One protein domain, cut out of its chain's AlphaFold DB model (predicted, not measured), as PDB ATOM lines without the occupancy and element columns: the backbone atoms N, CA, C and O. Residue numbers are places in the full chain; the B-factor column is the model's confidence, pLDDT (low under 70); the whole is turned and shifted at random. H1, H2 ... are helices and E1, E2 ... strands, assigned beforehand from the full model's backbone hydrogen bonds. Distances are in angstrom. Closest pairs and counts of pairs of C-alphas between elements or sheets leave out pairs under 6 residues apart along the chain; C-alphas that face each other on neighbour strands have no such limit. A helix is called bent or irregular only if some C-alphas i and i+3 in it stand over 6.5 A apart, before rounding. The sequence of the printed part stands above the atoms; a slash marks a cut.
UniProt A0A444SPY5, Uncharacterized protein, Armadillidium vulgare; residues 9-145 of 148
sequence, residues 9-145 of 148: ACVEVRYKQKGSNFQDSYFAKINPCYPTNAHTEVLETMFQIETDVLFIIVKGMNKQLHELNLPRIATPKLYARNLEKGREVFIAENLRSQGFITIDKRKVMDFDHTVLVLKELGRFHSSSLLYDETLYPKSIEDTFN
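What this domain is: This is residues 9 to 145 of the 148 residues of an uncharacterized protein of Armadillidium vulgare (UniProt A0A444SPY5). A twisted sheet of four antiparallel strands forms a wall with one long helix, H1, slanting over the E4 and E3 part of one face, while the tip of the hairpin E1 and E2, residues 16 to 21, sticks out. A second long helix, H3, meets H1 near the last residues of both, residues 127 to 131 of H3 at residues 57 to 65 of H1, and the two make a corner at 79 degrees, while the first part of H3, residues 111 to 116, stands free. The printed part has 137 residues with four named helices and four named strands, along the chain E1 E2 H1 E3 E4 H2 H3 H4, and the sheet's order is E1 E2 E4 E3. The class is mixed, helices and strands; the whole is loose, with a radius of gyration of the C-alphas of 17.8 A and spans of 47 by 42 by 40 A.

How they stand to each other: E1, residues 9 to 17, and E2, residues 20 to 30, form a hairpin, antiparallel at 156 degrees, with N 13 and O 24 2.9 A apart, within hydrogen-bond range. E4, residues 89 to 93, is antiparallel to E2 at 130 degrees, with N 92 and O 27 at 2.8 A. E3, residues 78 to 82, forms a hairpin with E4, antiparallel at 174 degrees, with N 91 and O 80 at 2.8 A. H1, residues 38 to 67, is on the sheet at a height of 11.3 A, over E4 and E3, slantwise to the strands at 35 degrees to E3 on the local plane; this gives two layers, a helix on one face of a sheet. The closest C-alphas of H1 and E3 are those of Phe 55 and Leu 78, 6.0 A apart. E2, H1 and E3 form a split strand-helix-strand unit, two strands running the same way with E4 between them, and its crossover is right-handed. H2, residues 95 to 98, only grazes the sheet with residues 95 to 97. H3, residues 111 to 133, is not on the sheet; its residues 127 to 131 alone touch residues 57 to 65 of H1, about perpendicular at 79 degrees, the closest C-alphas being those of Met 61 and Tyr 131, 5.4 A apart. H4, residues 140 to 144, is close to but not clearly touching H3, the closest C-alphas being those of Asp 132 and Ile 140, 5.6 A apart. Every O i to N i+4 pair is within hydrogen-bond range in H3 and H4, 24 of 26 are in H1, and H2 is too short for such a pair.

Where its parts are: E1 begins at C-alpha 9 (247.937, 217.134, 218.767) and is 24.9 A long; E2 is 31.4 A, E3 11.6 A and E4 13.7 A. H1 runs 42.8 A from C-alpha 38 (225.772, 222.774, 230.927); it is neither bent nor irregular, but only just: C-alphas 55 and 58 are 6.4 A apart. H2 is 5.3 A long, H3 33.4 A and H4 6.2 A, ending at C-alpha 144 (233.363, 199.992, 236.161).

The domain as a whole: The two C-alphas farthest apart are those of Gly 19 and Ala 38, at 52.5 A. The printed part has no cut, and the link from H2 to H3, 12 residues, is long. No printed residue has a pLDDT under 70; the mean of the printed part is 91.7.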
ATOM      1  N   ALA A   9     246.552 216.920 219.158       92.12
ATOM      2  CA  ALA A   9     247.937 217.134 218.767       92.12
ATOM      3  C   ALA A   9     248.579 215.831 218.265       92.12
ATOM      4  O   ALA A   9     248.166 214.732 218.629       92.12
ATOM      5  N   CYS A  10     249.603 215.963 217.422       93.56
ATOM      6  CA  CYS A  10     250.523 214.872 217.112       93.56
ATOM      7  C   CYS A  10     251.727 215.006 218.044       93.56
ATOM      8  O   CYS A  10     252.344 216.071 218.096       93.56
ATOM      9  N   VAL A  11     252.042 213.951 218.787       95.38
ATOM     10  CA  VAL A  11     253.205 213.897 219.674       95.38
ATOM     11  C   VAL A  11     254.282 213.094 218.967       95.38
ATOM     12  O   VAL A  11     254.160 211.880 218.828       95.38
ATOM     13  N   GLU A  12     255.325 213.774 218.503       96.06
ATOM     14  CA  GLU A  12     256.493 213.135 217.900       96.06
ATOM     15  C   GLU A  12     257.562 212.901 218.961       96.06
ATOM     16  O   GLU A  12     257.964 213.821 219.674       96.06
ATOM     17  N   VAL A  13     258.044 211.665 219.053       95.69
ATOM     18  CA  VAL A  13     259.060 211.269 220.026       95.69
ATOM     19  C   VAL A  13     260.272 210.766 219.268       95.69
ATOM     20  O   VAL A  13     260.188 209.791 218.528       95.69
ATOM     21  N   ARG A  14     261.414 211.427 219.465       97.00
ATOM     22  CA  ARG A  14     262.715 210.993 218.950       97.00
ATOM     23  C   ARG A  14     263.561 210.502 220.113       97.00
ATOM     24  O   ARG A  14     263.709 211.215 221.102       97.00
ATOM     25  N   TYR A  15     264.101 209.297 220.003       95.81
ATOM     26  CA  TYR A  15     264.860 208.663 221.078       95.81
ATOM     27  C   TYR A  15     265.999 207.811 220.525       95.81
ATOM     28  O   TYR A  15     266.045 207.493 219.338       95.81
ATOM     29  N   LYS A  16     266.947 207.456 221.395       97.19
ATOM     30  CA  LYS A  16     268.099 206.620 221.049       97.19
ATOM     31  C   LYS A  16     268.064 205.340 221.871       97.19
ATOM     32  O   LYS A  16     268.008 205.397 223.096       97.19
ATOM     33  N   GLN A  17     268.133 204.189 221.210       94.81
ATOM     34  CA  GLN A  17     268.156 202.878 221.859       94.81
ATOM     35  C   GLN A  17     269.275 202.026 221.250       94.81
ATOM     36  O   GLN A  17     269.387 201.912 220.033       94.81
ATOM     37  N   LYS A  18     270.146 201.450 222.093       94.56
ATOM     38  CA  LYS A  18     271.293 200.614 221.665       94.56
ATOM     39  C   LYS A  18     272.145 201.251 220.548       94.56
ATOM     40  O   LYS A  18     272.553 200.588 219.603       94.56
ATOM     41  N   GLY A  19     272.374 202.562 220.627       93.81
ATOM     42  CA  GLY A  19     273.169 203.296 219.635       93.81
ATOM     43  C   GLY A  19     272.408 203.753 218.385       93.81
ATOM     44  O   GLY A  19     272.902 204.645 217.703       93.81
ATOM     45  N   SER A  20     271.204 203.231 218.133       95.75
ATOM     46  CA  SER A  20     270.368 203.592 216.981       95.75
ATOM     47  C   SER A  20     269.353 204.679 217.340       95.75
ATOM     48  O   SER A  20     268.853 204.713 218.467       95.75
ATOM     49  N   ASN A  21     269.062 205.574 216.393       96.50
ATOM     50  CA  ASN A  21     268.043 206.614 216.545       96.50
ATOM     51  C   ASN A  21     266.696 206.101 216.034       96.50
ATOM     52  O   ASN A  21     266.628 205.504 214.962       96.50
ATOM     53  N   PHE A  22     265.638 206.388 216.782       96.81
ATOM     54  CA  PHE A  22     264.267 206.006 216.479       96.81
ATOM     55  C   PHE A  22     263.355 207.225 216.539       96.81
ATOM     56  O   PHE A  22     263.645 208.216 217.222       96.81
ATOM     57  N   GLN A  23     262.243 207.132 215.822       95.38
ATOM     58  CA  GLN A  23     261.190 208.129 215.833       95.38
ATOM     59  C   GLN A  23     259.837 207.431 215.812       95.38
ATOM     60  O   GLN A  23     259.569 206.640 214.914       95.38
ATOM     61  N   ASP A  24     258.987 207.787 216.769       95.50
ATOM     62  CA  ASP A  24     257.595 207.357 216.842       95.50
ATOM     63  C   ASP A  24     256.669 208.573 216.874       95.50
ATOM     64  O   ASP A  24     257.079 209.697 217.182       95.50
ATOM     65  N   SER A  25     255.395 208.349 216.554       96.56
ATOM     66  CA  SER A  25     254.368 209.384 216.636       96.56
ATOM     67  C   SER A  25     253.092 208.853 217.273       96.56
ATOM     68  O   SER A  25     252.684 207.716 217.040       96.56
ATOM     69  N   TYR A  26     252.450 209.712 218.056       96.75
ATOM     70  CA  TYR A  26     251.240 209.400 218.802       96.75
ATOM     71  C   TYR A  26     250.180 210.469 218.571       96.75
ATOM     72  O   TYR A  26     250.488 211.632 218.303       96.75
ATOM     73  N   PHE A  27     248.918 210.077 218.695       96.00
ATOM     74  CA  PHE A  27     247.800 211.005 218.691       96.00
ATOM     75  C   PHE A  27     247.454 211.387 220.128       96.00
ATOM     76  O   PHE A  27     247.235 210.513 220.959       96.00
ATOM     77  N   ALA A  28     247.378 212.680 220.418       95.38
ATOM     78  CA  ALA A  28     246.886 213.186 221.689       95.38
ATOM     79  C   ALA A  28     245.540 213.877 221.475       95.38
ATOM     80  O   ALA A  28     245.456 214.777 220.641       95.38
ATOM     81  N   LYS A  29     244.510 213.506 222.240       93.50
ATOM     82  CA  LYS A  29     243.271 214.291 222.359       93.50
ATOM     83  C   LYS A  29     243.280 214.994 223.704       93.50
ATOM     84  O   LYS A  29     243.536 214.351 224.716       93.50
ATOM     85  N   ILE A  30     243.028 216.295 223.697       91.56
ATOM     86  CA  ILE A  30     243.147 217.170 224.863       91.56
ATOM     87  C   ILE A  30     241.780 217.801 225.103       91.56
ATOM     88  O   ILE A  30     241.179 218.318 224.156       91.56
ATOM     89  N   ASN A  31     241.298 217.776 226.345       85.38
ATOM     90  CA  ASN A  31     240.120 218.546 226.712       85.38
ATOM     91  C   ASN A  31     240.461 220.046 226.615       85.38
ATOM     92  O   ASN A  31     241.376 220.507 227.298       85.38
ATOM     93  N   PRO A  32     239.760 220.833 225.782       78.00
ATOM     94  CA  PRO A  32     240.009 222.268 225.654       78.00
ATOM     95  C   PRO A  32     239.691 223.069 226.927       78.00
ATOM     96  O   PRO A  32     239.972 224.264 226.940       78.00
ATOM     97  N   CYS A  33     239.134 222.436 227.970       77.44
ATOM     98  CA  CYS A  33     238.849 223.050 229.270       77.44
ATOM     99  C   CYS A  33     237.974 224.304 229.129       77.44
ATOM    100  O   CYS A  33     238.297 225.375 229.645       77.44
ATOM    101  N   TYR A  34     236.886 224.185 228.363       75.44
ATOM    102  CA  TYR A  34     235.948 225.286 228.161       75.44
ATOM    103  C   TYR A  34     235.364 225.783 229.500       75.44
ATOM    104  O   TYR A  34     235.195 224.981 230.419       75.44
ATOM    105  N   PRO A  35     235.008 227.078 229.613       77.25
ATOM    106  CA  PRO A  35     234.381 227.616 230.818       77.25
ATOM    107  C   PRO A  35     233.116 226.846 231.196       77.25
ATOM    108  O   PRO A  35     232.253 226.633 230.342       77.25
ATOM    109  N   THR A  36     232.992 226.485 232.475       74.44
ATOM    110  CA  THR A  36     231.916 225.626 232.977       74.44
ATOM    111  C   THR A  36     230.530 226.173 232.639       74.44
ATOM    112  O   THR A  36     230.132 227.245 233.092       74.44
ATOM    113  N   ASN A  37     229.783 225.406 231.856       78.94
ATOM    114  CA  ASN A  37     228.356 225.545 231.613       78.94
ATOM    115  C   ASN A  37     227.765 224.159 231.288       78.94
ATOM    116  O   ASN A  37     228.501 223.189 231.104       78.94
ATOM    117  N   ALA A  38     226.440 224.056 231.171       75.88
ATOM    118  CA  ALA A  38     225.772 222.774 230.927       75.88
ATOM    119  C   ALA A  38     226.297 222.030 229.679       75.88
ATOM    120  O   ALA A  38     226.400 220.806 229.685       75.88
ATOM    121  N   HIS A  39     226.688 222.739 228.611       74.94
ATOM    122  CA  HIS A  39     227.256 222.094 227.424       74.94
ATOM    123  C   HIS A  39     228.658 221.534 227.673       74.94
ATOM    124  O   HIS A  39     229.005 220.491 227.121       74.94
ATOM    125  N   THR A  40     229.474 222.199 228.487       78.56
ATOM    126  CA  THR A  40     230.850 221.759 228.746       78.56
ATOM    127  C   THR A  40     230.897 220.590 229.720       78.56
ATOM    128  O   THR A  40     231.744 219.724 229.553       78.56
ATOM    129  N   GLU A  41     229.953 220.492 230.659       80.19
ATOM    130  CA  GLU A  41     229.800 219.317 231.535       80.19
ATOM    131  C   GLU A  41     229.469 218.041 230.745       80.19
ATOM    132  O   GLU A  41     230.015 216.964 231.011       80.19
ATOM    133  N   VAL A  42     228.620 218.160 229.717       81.25
ATOM    134  CA  VAL A  42     228.338 217.049 228.797       81.25
ATOM    135  C   VAL A  42     229.602 216.660 228.029       81.25
ATOM    136  O   VAL A  42     229.898 215.476 227.905       81.25
ATOM    137  N   LEU A  43     230.384 217.629 227.543       80.56
ATOM    138  CA  LEU A  43     231.640 217.345 226.837       80.56
ATOM    139  C   LEU A  43     232.692 216.676 227.736       80.56
ATOM    140  O   LEU A  43     233.354 215.745 227.277       80.56
ATOM    141  N   GLU A  44     232.823 217.107 228.995       81.88
ATOM    142  CA  GLU A  44     233.679 216.457 230.001       81.88
ATOM    143  C   GLU A  44     233.261 214.992 230.199       81.88
ATOM    144  O   GLU A  44     234.091 214.083 230.129       81.88
ATOM    145  N   THR A  45     231.956 214.747 230.349       84.19
ATOM    146  CA  THR A  45     231.403 213.391 230.489       84.19
ATOM    147  C   THR A  45     231.694 212.533 229.255       84.19
ATOM    148  O   THR A  45     232.165 211.405 229.381       84.19
ATOM    149  N   MET A  46     231.512 213.075 228.048       85.19
ATOM    150  CA  MET A  46     231.794 212.358 226.798       85.19
ATOM    151  C   MET A  46     233.281 212.021 226.632       85.19
ATOM    152  O   MET A  46     233.610 210.955 226.114       85.19
ATOM    153  N   PHE A  47     234.187 212.897 227.083       88.25
ATOM    154  CA  PHE A  47     235.625 212.622 227.078       88.25
ATOM    155  C   PHE A  47     235.975 211.455 228.012       88.25
ATOM    156  O   PHE A  47     236.747 210.564 227.644       88.25
ATOM    157  N   GLN A  48     235.381 211.442 229.207       87.75
ATOM    158  CA  GLN A  48     235.546 210.362 230.176       87.75
ATOM    159  C   GLN A  48     235.043 209.028 229.604       87.75
ATOM    160  O   GLN A  48     235.801 208.057 229.585       87.75
ATOM    161  N   ILE A  49     233.821 209.006 229.055       88.50
ATOM    162  CA  ILE A  49     233.218 207.816 228.431       88.50
ATOM    163  C   ILE A  49     234.108 207.277 227.308       88.50
ATOM    164  O   ILE A  49     234.449 206.096 227.309       88.50
ATOM    165  N   GLU A  50     234.529 208.126 226.364       90.38
ATOM    166  CA  GLU A  50     235.410 207.723 225.257       90.38
ATOM    167  C   GLU A  50     236.693 207.064 225.780       90.38
ATOM    168  O   GLU A  50     237.123 206.018 225.285       90.38
ATOM    169  N   THR A  51     237.286 207.658 226.814       90.75
ATOM    170  CA  THR A  51     238.539 207.173 227.385       90.75
ATOM    171  C   THR A  51     238.353 205.856 228.146       90.75
ATOM    172  O   THR A  51     239.214 204.980 228.056       90.75
ATOM    173  N   ASP A  52     237.259 205.681 228.890       90.44
ATOM    174  CA  ASP A  52     236.948 204.425 229.585       90.44
ATOM    175  C   ASP A  52     236.610 203.298 228.610       90.44
ATOM    176  O   ASP A  52     237.139 202.192 228.748       90.44
ATOM    177  N   VAL A  53     235.818 203.576 227.571       91.88
ATOM    178  CA  VAL A  53     235.490 202.590 226.536       91.88
ATOM    179  C   VAL A  53     236.761 202.094 225.850       91.88
ATOM    180  O   VAL A  53     236.996 200.886 225.787       91.88
ATOM    181  N   LEU A  54     237.622 203.004 225.380       92.00
ATOM    182  CA  LEU A  54     238.852 202.627 224.676       92.00
ATOM    183  C   LEU A  54     239.879 201.938 225.587       92.00
ATOM    184  O   LEU A  54     240.575 201.027 225.138       92.00
ATOM    185  N   PHE A  55     240.008 202.369 226.846       90.81
ATOM    186  CA  PHE A  55     241.060 201.872 227.739       90.81
ATOM    187  C   PHE A  55     240.675 200.608 228.507       90.81
ATOM    188  O   PHE A  55     241.510 199.722 228.692       90.81
ATOM    189  N   ILE A  56     239.433 200.542 228.984       91.25
ATOM    190  CA  ILE A  56     238.952 199.489 229.878       91.25
ATOM    191  C   ILE A  56     238.155 198.468 229.074       91.25
ATOM    192  O   ILE A  56     238.543 197.301 229.005       91.25
ATOM    193  N   ILE A  57     237.072 198.908 228.430       93.94
ATOM    194  CA  ILE A  57     236.076 197.997 227.850       93.94
ATOM    195  C   ILE A  57     236.649 197.261 226.646       93.94
ATOM    196  O   ILE A  57     236.717 196.035 226.641       93.94
ATOM    197  N   VAL A  58     237.184 197.998 225.674       95.56
ATOM    198  CA  VAL A  58     237.819 197.420 224.481       95.56
ATOM    199  C   VAL A  58     239.002 196.523 224.845       95.56
ATOM    200  O   VAL A  58     239.242 195.508 224.192       95.56
ATOM    201  N   LYS A  59     239.752 196.857 225.901       94.38
ATOM    202  CA  LYS A  59     240.856 196.014 226.380       94.38
ATOM    203  C   LYS A  59     240.343 194.690 226.953       94.38
ATOM    204  O   LYS A  59     240.924 193.651 226.646       94.38
ATOM    205  N   GLY A  60     239.261 194.726 227.731       95.25
ATOM    206  CA  GLY A  60     238.571 193.536 228.231       95.25
ATOM    207  C   GLY A  60     238.020 192.666 227.102       95.25
ATOM    208  O   GLY A  60     238.344 191.484 227.028       95.25
ATOM    209  N   MET A  61     237.310 193.271 226.148       97.31
ATOM    210  CA  MET A  61     236.806 192.597 224.944       97.31
ATOM    211  C   MET A  61     237.929 191.910 224.155       97.31
ATOM    212  O   MET A  61     237.820 190.743 223.785       97.31
ATOM    213  N   ASN A  62     239.046 192.607 223.933       97.44
ATOM    214  CA  ASN A  62     240.189 192.055 223.207       97.44
ATOM    215  C   ASN A  62     240.859 190.883 223.935       97.44
ATOM    216  O   ASN A  62     241.436 190.027 223.269       97.44
ATOM    217  N   LYS A  63     240.775 190.819 225.271       96.75
ATOM    218  CA  LYS A  63     241.233 189.651 226.033       96.75
ATOM    219  C   LYS A  63     240.374 188.424 225.708       96.75
ATOM    220  O   LYS A  63     240.937 187.385 225.382       96.75
ATOM    221  N   GLN A  64     239.048 188.573 225.700       97.00
ATOM    222  CA  GLN A  64     238.127 187.479 225.359       97.00
ATOM    223  C   GLN A  64     238.328 186.996 223.917       97.00
ATOM    224  O   GLN A  64     238.433 185.803 223.652       97.00
ATOM    225  N   LEU A  65     238.474 187.930 222.972       97.69
ATOM    226  CA  LEU A  65     238.758 187.596 221.574       97.69
ATOM    227  C   LEU A  65     240.080 186.837 221.415       97.69
ATOM    228  O   LEU A  65     240.143 185.877 220.650       97.69
ATOM    229  N   HIS A  66     241.120 187.233 222.153       97.50
ATOM    230  CA  HIS A  66     242.410 186.551 222.126       97.50
ATOM    231  C   HIS A  66     242.309 185.101 222.626       97.50
ATOM    232  O   HIS A  66     242.905 184.214 222.022       97.50
ATOM    233  N   GLU A  67     241.536 184.839 223.684       97.25
ATOM    234  CA  GLU A  67     241.293 183.479 224.195       97.25
ATOM    235  C   GLU A  67     240.598 182.580 223.156       97.25
ATOM    236  O   GLU A  67     240.849 181.377 223.101       97.25
ATOM    237  N   LEU A  68     239.805 183.175 222.261       97.00
ATOM    238  CA  LEU A  68     239.150 182.497 221.140       97.00
ATOM    239  C   LEU A  68     239.994 182.451 219.852       97.00
ATOM    240  O   LEU A  68     239.501 182.004 218.818       97.00
ATOM    241  N   ASN A  69     241.253 182.905 219.880       97.75
ATOM    242  CA  ASN A  69     242.114 183.070 218.697       97.75
ATOM    243  C   ASN A  69     241.506 183.977 217.607       97.75
ATOM    244  O   ASN A  69     241.787 183.823 216.416       97.75
ATOM    245  N   LEU A  70     240.671 184.935 218.007       97.56
ATOM    246  CA  LEU A  70     240.065 185.919 217.119       97.56
ATOM    247  C   LEU A  70     240.894 187.212 217.089       97.56
ATOM    248  O   LEU A  70     241.543 187.573 218.076       97.56
ATOM    249  N   PRO A  71     240.876 187.952 215.965       97.25
ATOM    250  CA  PRO A  71     241.565 189.231 215.887       97.25
ATOM    251  C   PRO A  71     240.967 190.233 216.879       97.25
ATOM    252  O   PRO A  71     239.792 190.159 217.232       97.25
ATOM    253  N   ARG A  72     241.760 191.228 217.280       96.81
ATOM    254  CA  ARG A  72     241.274 192.349 218.096       96.81
ATOM    255  C   ARG A  72     240.190 193.160 217.377       96.81
ATOM    256  O   ARG A  72     240.083 193.121 216.147       96.81
ATOM    257  N   ILE A  73     239.423 193.927 218.140       97.25
ATOM    258  CA  ILE A  73     238.593 195.004 217.605       97.25
ATOM    259  C   ILE A  73     239.498 196.072 216.975       97.25
ATOM    260  O   ILE A  73     240.545 196.429 217.530       97.25
ATOM    261  N   ALA A  74     239.103 196.575 215.809       94.62
ATOM    262  CA  ALA A  74     239.817 197.575 215.025       94.62
ATOM    263  C   ALA A  74     239.614 198.994 215.589       94.62
ATOM    264  O   ALA A  74     239.032 199.874 214.961       94.62
ATOM    265  N   THR A  75     240.134 199.217 216.795       93.88
ATOM    266  CA  THR A  75     240.239 200.533 217.438       93.88
ATOM    267  C   THR A  75     241.707 200.946 217.589       93.88
ATOM    268  O   THR A  75     242.587 200.079 217.708       93.88
ATOM    269  N   PRO A  76     241.999 202.260 217.665       93.81
ATOM    270  CA  PRO A  76     243.316 202.731 218.076       93.81
ATOM    271  C   PRO A  76     243.694 202.148 219.440       93.81
ATOM    272  O   PRO A  76     242.859 202.079 220.347       93.81
ATOM    273  N   LYS A  77     244.956 201.753 219.616       92.19
ATOM    274  CA  LYS A  77     245.467 201.433 220.958       92.19
ATOM    275  C   LYS A  77     245.552 202.709 221.787       92.19
ATOM    276  O   LYS A  77     246.107 203.699 221.316       92.19
ATOM    277  N   LEU A  78     245.065 202.670 223.024       94.44
ATOM    278  CA  LEU A  78     245.307 203.729 223.999       94.44
ATOM    279  C   LEU A  78     246.534 203.386 224.853       94.44
ATOM    280  O   LEU A  78     246.603 202.302 225.430       94.44
ATOM    281  N   TYR A  79     247.501 204.300 224.920       93.25
ATOM    282  CA  TYR A  79     248.764 204.114 225.641       93.25
ATOM    283  C   TYR A  79     248.753 204.754 227.027       93.25
ATOM    284  O   TYR A  79     249.277 204.174 227.975       93.25
ATOM    285  N   ALA A  80     248.169 205.947 227.152       93.12
ATOM    286  CA  ALA A  80     248.128 206.693 228.404       93.12
ATOM    287  C   ALA A  80     246.894 207.595 228.468       93.12
ATOM    288  O   ALA A  80     246.359 207.998 227.434       93.12
ATOM    289  N   ARG A  81     246.469 207.936 229.685       93.44
ATOM    290  CA  ARG A  81     245.387 208.888 229.941       93.44
ATOM    291  C   ARG A  81     245.611 209.666 231.232       93.44
ATOM    292  O   ARG A  81     246.134 209.112 232.195       93.44
ATOM    293  N   ASN A  82     245.161 210.913 231.246       92.00
ATOM    294  CA  ASN A  82     244.909 211.716 232.430       92.00
ATOM    295  C   ASN A  82     243.430 212.125 232.405       92.00
ATOM    296  O   ASN A  82     242.932 212.555 231.367       92.00
ATOM    297  N   LEU A  83     242.750 211.948 233.531       88.62
ATOM    298  CA  LEU A  83     241.330 212.257 233.724       88.62
ATOM    299  C   LEU A  83     241.127 213.315 234.814       88.62
ATOM    300  O   LEU A  83     240.007 213.577 235.243       88.62
ATOM    301  N   GLU A  84     242.217 213.891 235.319       88.44
ATOM    302  CA  GLU A  84     242.135 214.975 236.275       88.44
ATOM    303  C   GLU A  84     241.480 216.194 235.631       88.44
ATOM    304  O   GLU A  84     241.891 216.637 234.555       88.44
ATOM    305  N   LYS A  85     240.485 216.746 236.331       82.75
ATOM    306  CA  LYS A  85     239.692 217.866 235.840       82.75
ATOM    307  C   LYS A  85     240.576 219.049 235.438       82.75
ATOM    308  O   LYS A  85     241.377 219.528 236.239       82.75
ATOM    309  N   GLY A  86     240.413 219.529 234.208       82.88
ATOM    310  CA  GLY A  86     241.201 220.631 233.650       82.88
ATOM    311  C   GLY A  86     242.585 220.229 233.121       82.88
ATOM    312  O   GLY A  86     243.355 221.088 232.688       82.88
ATOM    313  N   ARG A  87     242.936 218.939 233.176       88.25
ATOM    314  CA  ARG A  87     244.180 218.360 232.640       88.25
ATOM    315  C   ARG A  87     243.915 217.085 231.840       88.25
ATOM    316  O   ARG A  87     244.819 216.261 231.674       88.25
ATOM    317  N   GLU A  88     242.689 216.904 231.355       91.00
ATOM    318  CA  GLU A  88     242.289 215.679 230.687       91.00
ATOM    319  C   GLU A  88     242.958 215.560 229.318       91.00
ATOM    320  O   GLU A  88     242.898 216.445 228.457       91.00
ATOM    321  N   VAL A  89     243.617 214.427 229.115       93.50
ATOM    322  CA  VAL A  89     244.314 214.099 227.876       93.50
ATOM    323  C   VAL A  89     244.401 212.590 227.745       93.50
ATOM    324  O   VAL A  89     244.604 211.886 228.730       93.50
ATOM    325  N   PHE A  90     244.320 212.074 226.526       94.94
ATOM    326  CA  PHE A  90     244.706 210.695 226.261       94.94
ATOM    327  C   PHE A  90     245.665 210.608 225.082       94.94
ATOM    328  O   PHE A  90     245.594 211.409 224.148       94.94
ATOM    329  N   ILE A  91     246.563 209.624 225.138       96.19
ATOM    330  CA  ILE A  91     247.565 209.325 224.116       96.19
ATOM    331  C   ILE A  91     247.208 207.994 223.464       96.19
ATOM    332  O   ILE A  91     247.119 206.968 224.141       96.19
ATOM    333  N   ALA A  92     247.026 208.011 222.150       96.06
ATOM    334  CA  ALA A  92     246.602 206.881 221.341       96.06
ATOM    335  C   ALA A  92     247.540 206.630 220.151       96.06
ATOM    336  O   ALA A  92     248.392 207.449 219.800       96.06
ATOM    337  N   GLU A  93     247.349 205.479 219.513       95.94
ATOM    338  CA  GLU A  93     247.954 205.101 218.238       95.94
ATOM    339  C   GLU A  93     247.705 206.171 217.171       95.94
ATOM    340  O   GLU A  93     246.566 206.564 216.905       95.94
ATOM    341  N   ASN A  94     248.781 206.656 216.545       95.88
ATOM    342  CA  ASN A  94     248.661 207.588 215.436       95.88
ATOM    343  C   ASN A  94     248.274 206.839 214.157       95.88
ATOM    344  O   ASN A  94     249.132 206.379 213.415       95.88
ATOM    345  N   LEU A  95     246.979 206.757 213.859       95.12
ATOM    346  CA  LEU A  95     246.503 206.077 212.649       95.12
ATOM    347  C   LEU A  95     246.896 206.790 211.342       95.12
ATOM    348  O   LEU A  95     246.900 206.171 210.281       95.12
ATOM    349  N   ARG A  96     247.283 208.072 211.382       92.75
ATOM    350  CA  ARG A  96     247.710 208.783 210.164       92.75
ATOM    351  C   ARG A  96     248.996 208.209 209.578       92.75
ATOM    352  O   ARG A  96     249.149 208.225 208.362       92.75
ATOM    353  N   SER A  97     249.891 207.671 210.411       91.19
ATOM    354  CA  SER A  97     251.113 207.011 209.927       91.19
ATOM    355  C   SER A  97     250.821 205.715 209.162       91.19
ATOM    356  O   SER A  97     251.658 205.268 208.386       91.19
ATOM    357  N   GLN A  98     249.621 205.149 209.329       91.38
ATOM    358  CA  GLN A  98     249.132 203.973 208.604       91.38
ATOM    359  C   GLN A  98     248.277 204.347 207.377       91.38
ATOM    360  O   GLN A  98     247.702 203.473 206.740       91.38
ATOM    361  N   GLY A  99     248.171 205.638 207.044       92.19
ATOM    362  CA  GLY A  99     247.409 206.120 205.888       92.19
ATOM    363  C   GLY A  99     245.918 206.357 206.144       92.19
ATOM    364  O   GLY A  99     245.199 206.714 205.212       92.19
ATOM    365  N   PHE A 100     245.432 206.216 207.385       92.25
ATOM    366  CA  PHE A 100     244.036 206.530 207.699       92.25
ATOM    367  C   PHE A 100     243.760 208.033 207.605       92.25
ATOM    368  O   PHE A 100     244.539 208.873 208.070       92.25
ATOM    369  N   ILE A 101     242.586 208.363 207.070       89.44
ATOM    370  CA  ILE A 101     242.091 209.732 206.934       89.44
ATOM    371  C   ILE A 101     240.804 209.929 207.732       89.44
ATOM    372  O   ILE A 101     240.009 209.010 207.920       89.44
ATOM    373  N   THR A 102     240.577 211.157 208.194       86.12
ATOM    374  CA  THR A 102     239.284 211.534 208.769       86.12
ATOM    375  C   THR A 102     238.298 211.780 207.635       86.12
ATOM    376  O   THR A 102     238.505 212.680 206.822       86.12
ATOM    377  N   ILE A 103     237.226 210.993 207.592       86.75
ATOM    378  CA  ILE A 103     236.157 211.167 206.609       86.75
ATOM    379  C   ILE A 103     235.347 212.420 206.959       86.75
ATOM    380  O   ILE A 103     235.033 212.680 208.124       86.75
ATOM    381  N   ASP A 104     235.011 213.206 205.938       86.06
ATOM    382  CA  ASP A 104     234.065 214.308 206.072       86.06
ATOM    383  C   ASP A 104     232.674 213.736 206.368       86.06
ATOM    384  O   ASP A 104     232.087 213.065 205.523       86.06
ATOM    385  N   LYS A 105     232.137 214.023 207.559       82.44
ATOM    386  CA  LYS A 105     230.832 213.519 208.021       82.44
ATOM    387  C   LYS A 105     229.658 213.955 207.136       82.44
ATOM    388  O   LYS A 105     228.562 213.432 207.290       82.44
ATOM    389  N   ARG A 106     229.862 214.933 206.247       88.38
ATOM    390  CA  ARG A 106     228.863 215.383 205.265       88.38
ATOM    391  C   ARG A 106     228.892 214.573 203.971       88.38
ATOM    392  O   ARG A 106     228.015 214.755 203.131       88.38
ATOM    393  N   LYS A 107     229.898 213.719 203.787       88.00
ATOM    394  CA  LYS A 107     230.042 212.857 202.616       88.00
ATOM    395  C   LYS A 107     229.610 211.441 202.962       88.00
ATOM    396  O   LYS A 107     229.889 210.937 204.045       88.00
ATOM    397  N   VAL A 108     228.937 210.809 202.008       86.25
ATOM    398  CA  VAL A 108     228.578 209.396 202.102       86.25
ATOM    399  C   VAL A 108     229.843 208.560 201.926       86.25
ATOM    400  O   VAL A 108     230.709 208.884 201.110       86.25
ATOM    401  N   MET A 109     229.953 207.509 202.730       89.12
ATOM    402  CA  MET A 109     231.005 206.509 202.620       89.12
ATOM    403  C   MET A 109     230.681 205.572 201.453       89.12
ATOM    404  O   MET A 109     229.516 205.233 201.248       89.12
ATOM    405  N   ASP A 110     231.679 205.156 200.675       92.75
ATOM    406  CA  ASP A 110     231.430 204.157 199.635       92.75
ATOM    407  C   ASP A 110     230.995 202.811 200.239       92.75
ATOM    408  O   ASP A 110     231.050 202.578 201.453       92.75
ATOM    409  N   PHE A 111     230.496 201.932 199.375       95.38
ATOM    410  CA  PHE A 111     229.922 200.660 199.791       95.38
ATOM    411  C   PHE A 111     230.931 199.777 200.536       95.38
ATOM    412  O   PHE A 111     230.594 199.229 201.585       95.38
ATOM    413  N   ASP A 112     232.170 199.684 200.056       95.69
ATOM    414  CA  ASP A 112     233.184 198.795 200.628       95.69
ATOM    415  C   ASP A 112     233.601 199.239 202.032       95.69
ATOM    416  O   ASP A 112     233.618 198.432 202.967       95.69
ATOM    417  N   HIS A 113     233.861 200.537 202.218       92.44
ATOM    418  CA  HIS A 113     234.154 201.086 203.539       92.44
ATOM    419  C   HIS A 113     232.941 200.972 204.473       92.44
ATOM    420  O   HIS A 113     233.107 200.667 205.656       92.44
ATOM    421  N   THR A 114     231.720 201.138 203.952       93.69
ATOM    422  CA  THR A 114     230.490 200.957 204.738       93.69
ATOM    423  C   THR A 114     230.365 199.520 205.243       93.69
ATOM    424  O   THR A 114     230.132 199.297 206.432       93.69
ATOM    425  N   VAL A 115     230.578 198.531 204.371       96.88
ATOM    426  CA  VAL A 115     230.566 197.107 204.736       96.88
ATOM    427  C   VAL A 115     231.647 196.803 205.773       96.88
ATOM    428  O   VAL A 115     231.383 196.068 206.725       96.88
ATOM    429  N   LEU A 116     232.846 197.373 205.622       94.88
ATOM    430  CA  LEU A 116     233.935 197.216 206.585       94.88
ATOM    431  C   LEU A 116     233.543 197.750 207.970       94.88
ATOM    432  O   LEU A 116     233.678 197.027 208.958       94.88
ATOM    433  N   VAL A 117     233.009 198.972 208.047       93.38
ATOM    434  CA  VAL A 117     232.588 199.593 209.314       93.38
ATOM    435  C   VAL A 117     231.447 198.814 209.967       93.38
ATOM    436  O   VAL A 117     231.496 198.569 211.170       93.38
ATOM    437  N   LEU A 118     230.443 198.376 209.201       96.50
ATOM    438  CA  LEU A 118     229.310 197.617 209.744       96.50
ATOM    439  C   LEU A 118     229.725 196.238 210.269       96.50
ATOM    440  O   LEU A 118     229.245 195.818 211.323       96.50
ATOM    441  N   LYS A 119     230.643 195.545 209.583       97.38
ATOM    442  CA  LYS A 119     231.219 194.286 210.083       97.38
ATOM    443  C   LYS A 119     231.926 194.503 211.413       97.38
ATOM    444  O   LYS A 119     231.709 193.739 212.351       97.38
ATOM    445  N   GLU A 120     232.739 195.549 211.511       97.31
ATOM    446  CA  GLU A 120     233.465 195.845 212.742       97.31
ATOM    447  C   GLU A 120     232.533 196.276 213.879       97.31
ATOM    448  O   GLU A 120     232.729 195.866 215.020       97.31
ATOM    449  N   LEU A 121     231.467 197.016 213.571       97.06
ATOM    450  CA  LEU A 121     230.436 197.381 214.540       97.06
ATOM    451  C   LEU A 121     229.715 196.139 215.087       97.06
ATOM    452  O   LEU A 121     229.537 196.008 216.295       97.06
ATOM    453  N   GLY A 122     229.371 195.180 214.221       98.06
ATOM    454  CA  GLY A 122     228.811 193.894 214.645       98.06
ATOM    455  C   GLY A 122     229.764 193.106 215.549       98.06
ATOM    456  O   GLY A 122     229.343 192.559 216.574       98.06
ATOM    457  N   ARG A 123     231.065 193.101 215.226       97.88
ATOM    458  CA  ARG A 123     232.101 192.496 216.078       97.88
ATOM    459  C   ARG A 123     232.204 193.203 217.424       97.88
ATOM    460  O   ARG A 123     232.289 192.518 218.441       97.88
ATOM    461  N   PHE A 124     232.164 194.534 217.440       97.25
ATOM    462  CA  PHE A 124     232.192 195.335 218.661       97.25
ATOM    463  C   PHE A 124     231.032 194.948 219.586       97.25
ATOM    464  O   PHE A 124     231.277 194.545 220.718       97.25
ATOM    465  N   HIS A 125     229.792 194.954 219.088       96.81
ATOM    466  CA  HIS A 125     228.619 194.577 219.885       96.81
ATOM    467  C   HIS A 125     228.659 193.122 220.374       96.81
ATOM    468  O   HIS A 125     228.354 192.841 221.529       96.81
ATOM    469  N   SER A 126     229.075 192.185 219.523       97.12
ATOM    470  CA  SER A 126     229.167 190.772 219.921       97.12
ATOM    471  C   SER A 126     230.225 190.567 221.011       97.12
ATOM    472  O   SER A 126     230.027 189.816 221.960       97.12
ATOM    473  N   SER A 127     231.347 191.280 220.900       97.56
ATOM    474  CA  SER A 127     232.449 191.186 221.857       97.56
ATOM    475  C   SER A 127     232.126 191.865 223.187       97.56
ATOM    476  O   SER A 127     232.645 191.433 224.213       97.56
ATOM    477  N   SER A 128     231.279 192.904 223.199       95.62
ATOM    478  CA  SER A 128     230.823 193.515 224.451       95.62
ATOM    479  C   SER A 128     229.906 192.575 225.224       95.62
ATOM    480  O   SER A 128     230.082 192.458 226.427       95.62
ATOM    481  N   LEU A 129     229.005 191.857 224.542       95.81
ATOM    482  CA  LEU A 129     228.152 190.841 225.173       95.81
ATOM    483  C   LEU A 129     228.986 189.695 225.751       95.81
ATOM    484  O   LEU A 129     228.847 189.368 226.923       95.81
ATOM    485  N   LEU A 130     229.921 189.160 224.958       96.12
ATOM    486  CA  LEU A 130     230.847 188.128 225.425       96.12
ATOM    487  C   LEU A 130     231.626 188.584 226.665       96.12
ATOM    488  O   LEU A 130     231.818 187.815 227.599       96.12
ATOM    489  N   TYR A 131     232.102 189.832 226.680       96.19
ATOM    490  CA  TYR A 131     232.830 190.355 227.831       96.19
ATOM    491  C   TYR A 131     231.929 190.545 229.056       96.19
ATOM    492  O   TYR A 131     232.343 190.184 230.155       96.19
ATOM    493  N   ASP A 132     230.712 191.054 228.873       94.94
ATOM    494  CA  ASP A 132     229.722 191.239 229.939       94.94
ATOM    495  C   ASP A 132     229.380 189.916 230.642       94.94
ATOM    496  O   ASP A 132     229.395 189.846 231.869       94.94
ATOM    497  N   GLU A 133     229.223 188.825 229.882       94.69
ATOM    498  CA  GLU A 133     229.000 187.478 230.430       94.69
ATOM    499  C   GLU A 133     230.116 187.034 231.392       94.69
ATOM    500  O   GLU A 133     229.854 186.352 232.384       94.69
ATOM    501  N   THR A 134     231.363 187.459 231.156       94.62
ATOM    502  CA  THR A 134     232.494 187.122 232.040       94.62
ATOM    503  C   THR A 134     232.503 187.889 233.363       94.62
ATOM    504  O   THR A 134     233.271 187.538 234.260       94.62
ATOM    505  N   LEU A 135     231.674 188.929 233.501       93.62
ATOM    506  CA  LEU A 135     231.597 189.783 234.690       93.62
ATOM    507  C   LEU A 135     230.443 189.403 235.631       93.62
ATOM    508  O   LEU A 135     230.304 190.004 236.703       93.62
ATOM    509  N   TYR A 136     229.656 188.377 235.282       90.50
ATOM    510  CA  TYR A 136     228.536 187.899 236.090       90.50
ATOM    511  C   TYR A 136     228.936 187.686 237.568       90.50
ATOM    512  O   TYR A 136     229.972 187.073 237.849       90.50
ATOM    513  N   PRO A 137     228.127 188.155 238.543       92.31
ATOM    514  CA  PRO A 137     226.752 188.659 238.412       92.31
ATOM    515  C   PRO A 137     226.616 190.152 238.088       92.31
ATOM    516  O   PRO A 137     225.502 190.667 238.123       92.31
ATOM    517  N   LYS A 138     227.717 190.863 237.826       91.88
ATOM    518  CA  LYS A 138     227.695 192.298 237.521       91.88
ATOM    519  C   LYS A 138     227.695 192.537 236.016       91.88
ATOM    520  O   LYS A 138     228.295 191.768 235.274       91.88
ATOM    521  N   SER A 139     227.091 193.643 235.595       90.12
ATOM    522  CA  SER A 139     227.281 194.158 234.238       90.12
ATOM    523  C   SER A 139     228.616 194.903 234.106       90.12
ATOM    524  O   SER A 139     229.275 195.244 235.099       90.12
ATOM    525  N   ILE A 140     229.016 195.208 232.874       88.88
ATOM    526  CA  ILE A 140     230.103 196.138 232.553       88.88
ATOM    527  C   ILE A 140     229.887 197.487 233.254       88.88
ATOM    528  O   ILE A 140     230.826 198.033 233.839       88.88
ATOM    529  N   GLU A 141     228.663 198.012 233.217       86.06
ATOM    530  CA  GLU A 141     228.317 199.309 233.806       86.06
ATOM    531  C   GLU A 141     228.537 199.297 235.322       86.06
ATOM    532  O   GLU A 141     229.251 200.156 235.847       86.06
ATOM    533  N   ASP A 142     228.040 198.259 236.003       88.06
ATOM    534  CA  ASP A 142     228.196 198.073 237.452       88.06
ATOM    535  C   ASP A 142     229.651 197.826 237.857       88.06
ATOM    536  O   ASP A 142     230.105 198.231 238.930       88.06
ATOM    537  N   THR A 143     230.398 197.104 237.023       89.38
ATOM    538  CA  THR A 143     231.778 196.715 237.329       89.38
ATOM    539  C   THR A 143     232.708 197.919 237.305       89.38
ATOM    540  O   THR A 143     233.617 198.013 238.135       89.38
ATOM    541  N   PHE A 144     232.486 198.844 236.372       86.69
ATOM    542  CA  PHE A 144     233.363 199.992 236.161       86.69
ATOM    543  C   PHE A 144     232.765 201.323 236.625       86.69
ATOM    544  O   PHE A 144     233.430 202.348 236.484       86.69
ATOM    545  N   ASN A 145     231.567 201.312 237.226       83.25
ATOM    546  CA  ASN A 145     230.837 202.507 237.662       83.25
ATOM    547  C   ASN A 145     230.748 203.557 236.540       83.25
ATOM    548  O   ASN A 145     231.030 204.743 236.755       83.25
TER     549      ASN A 145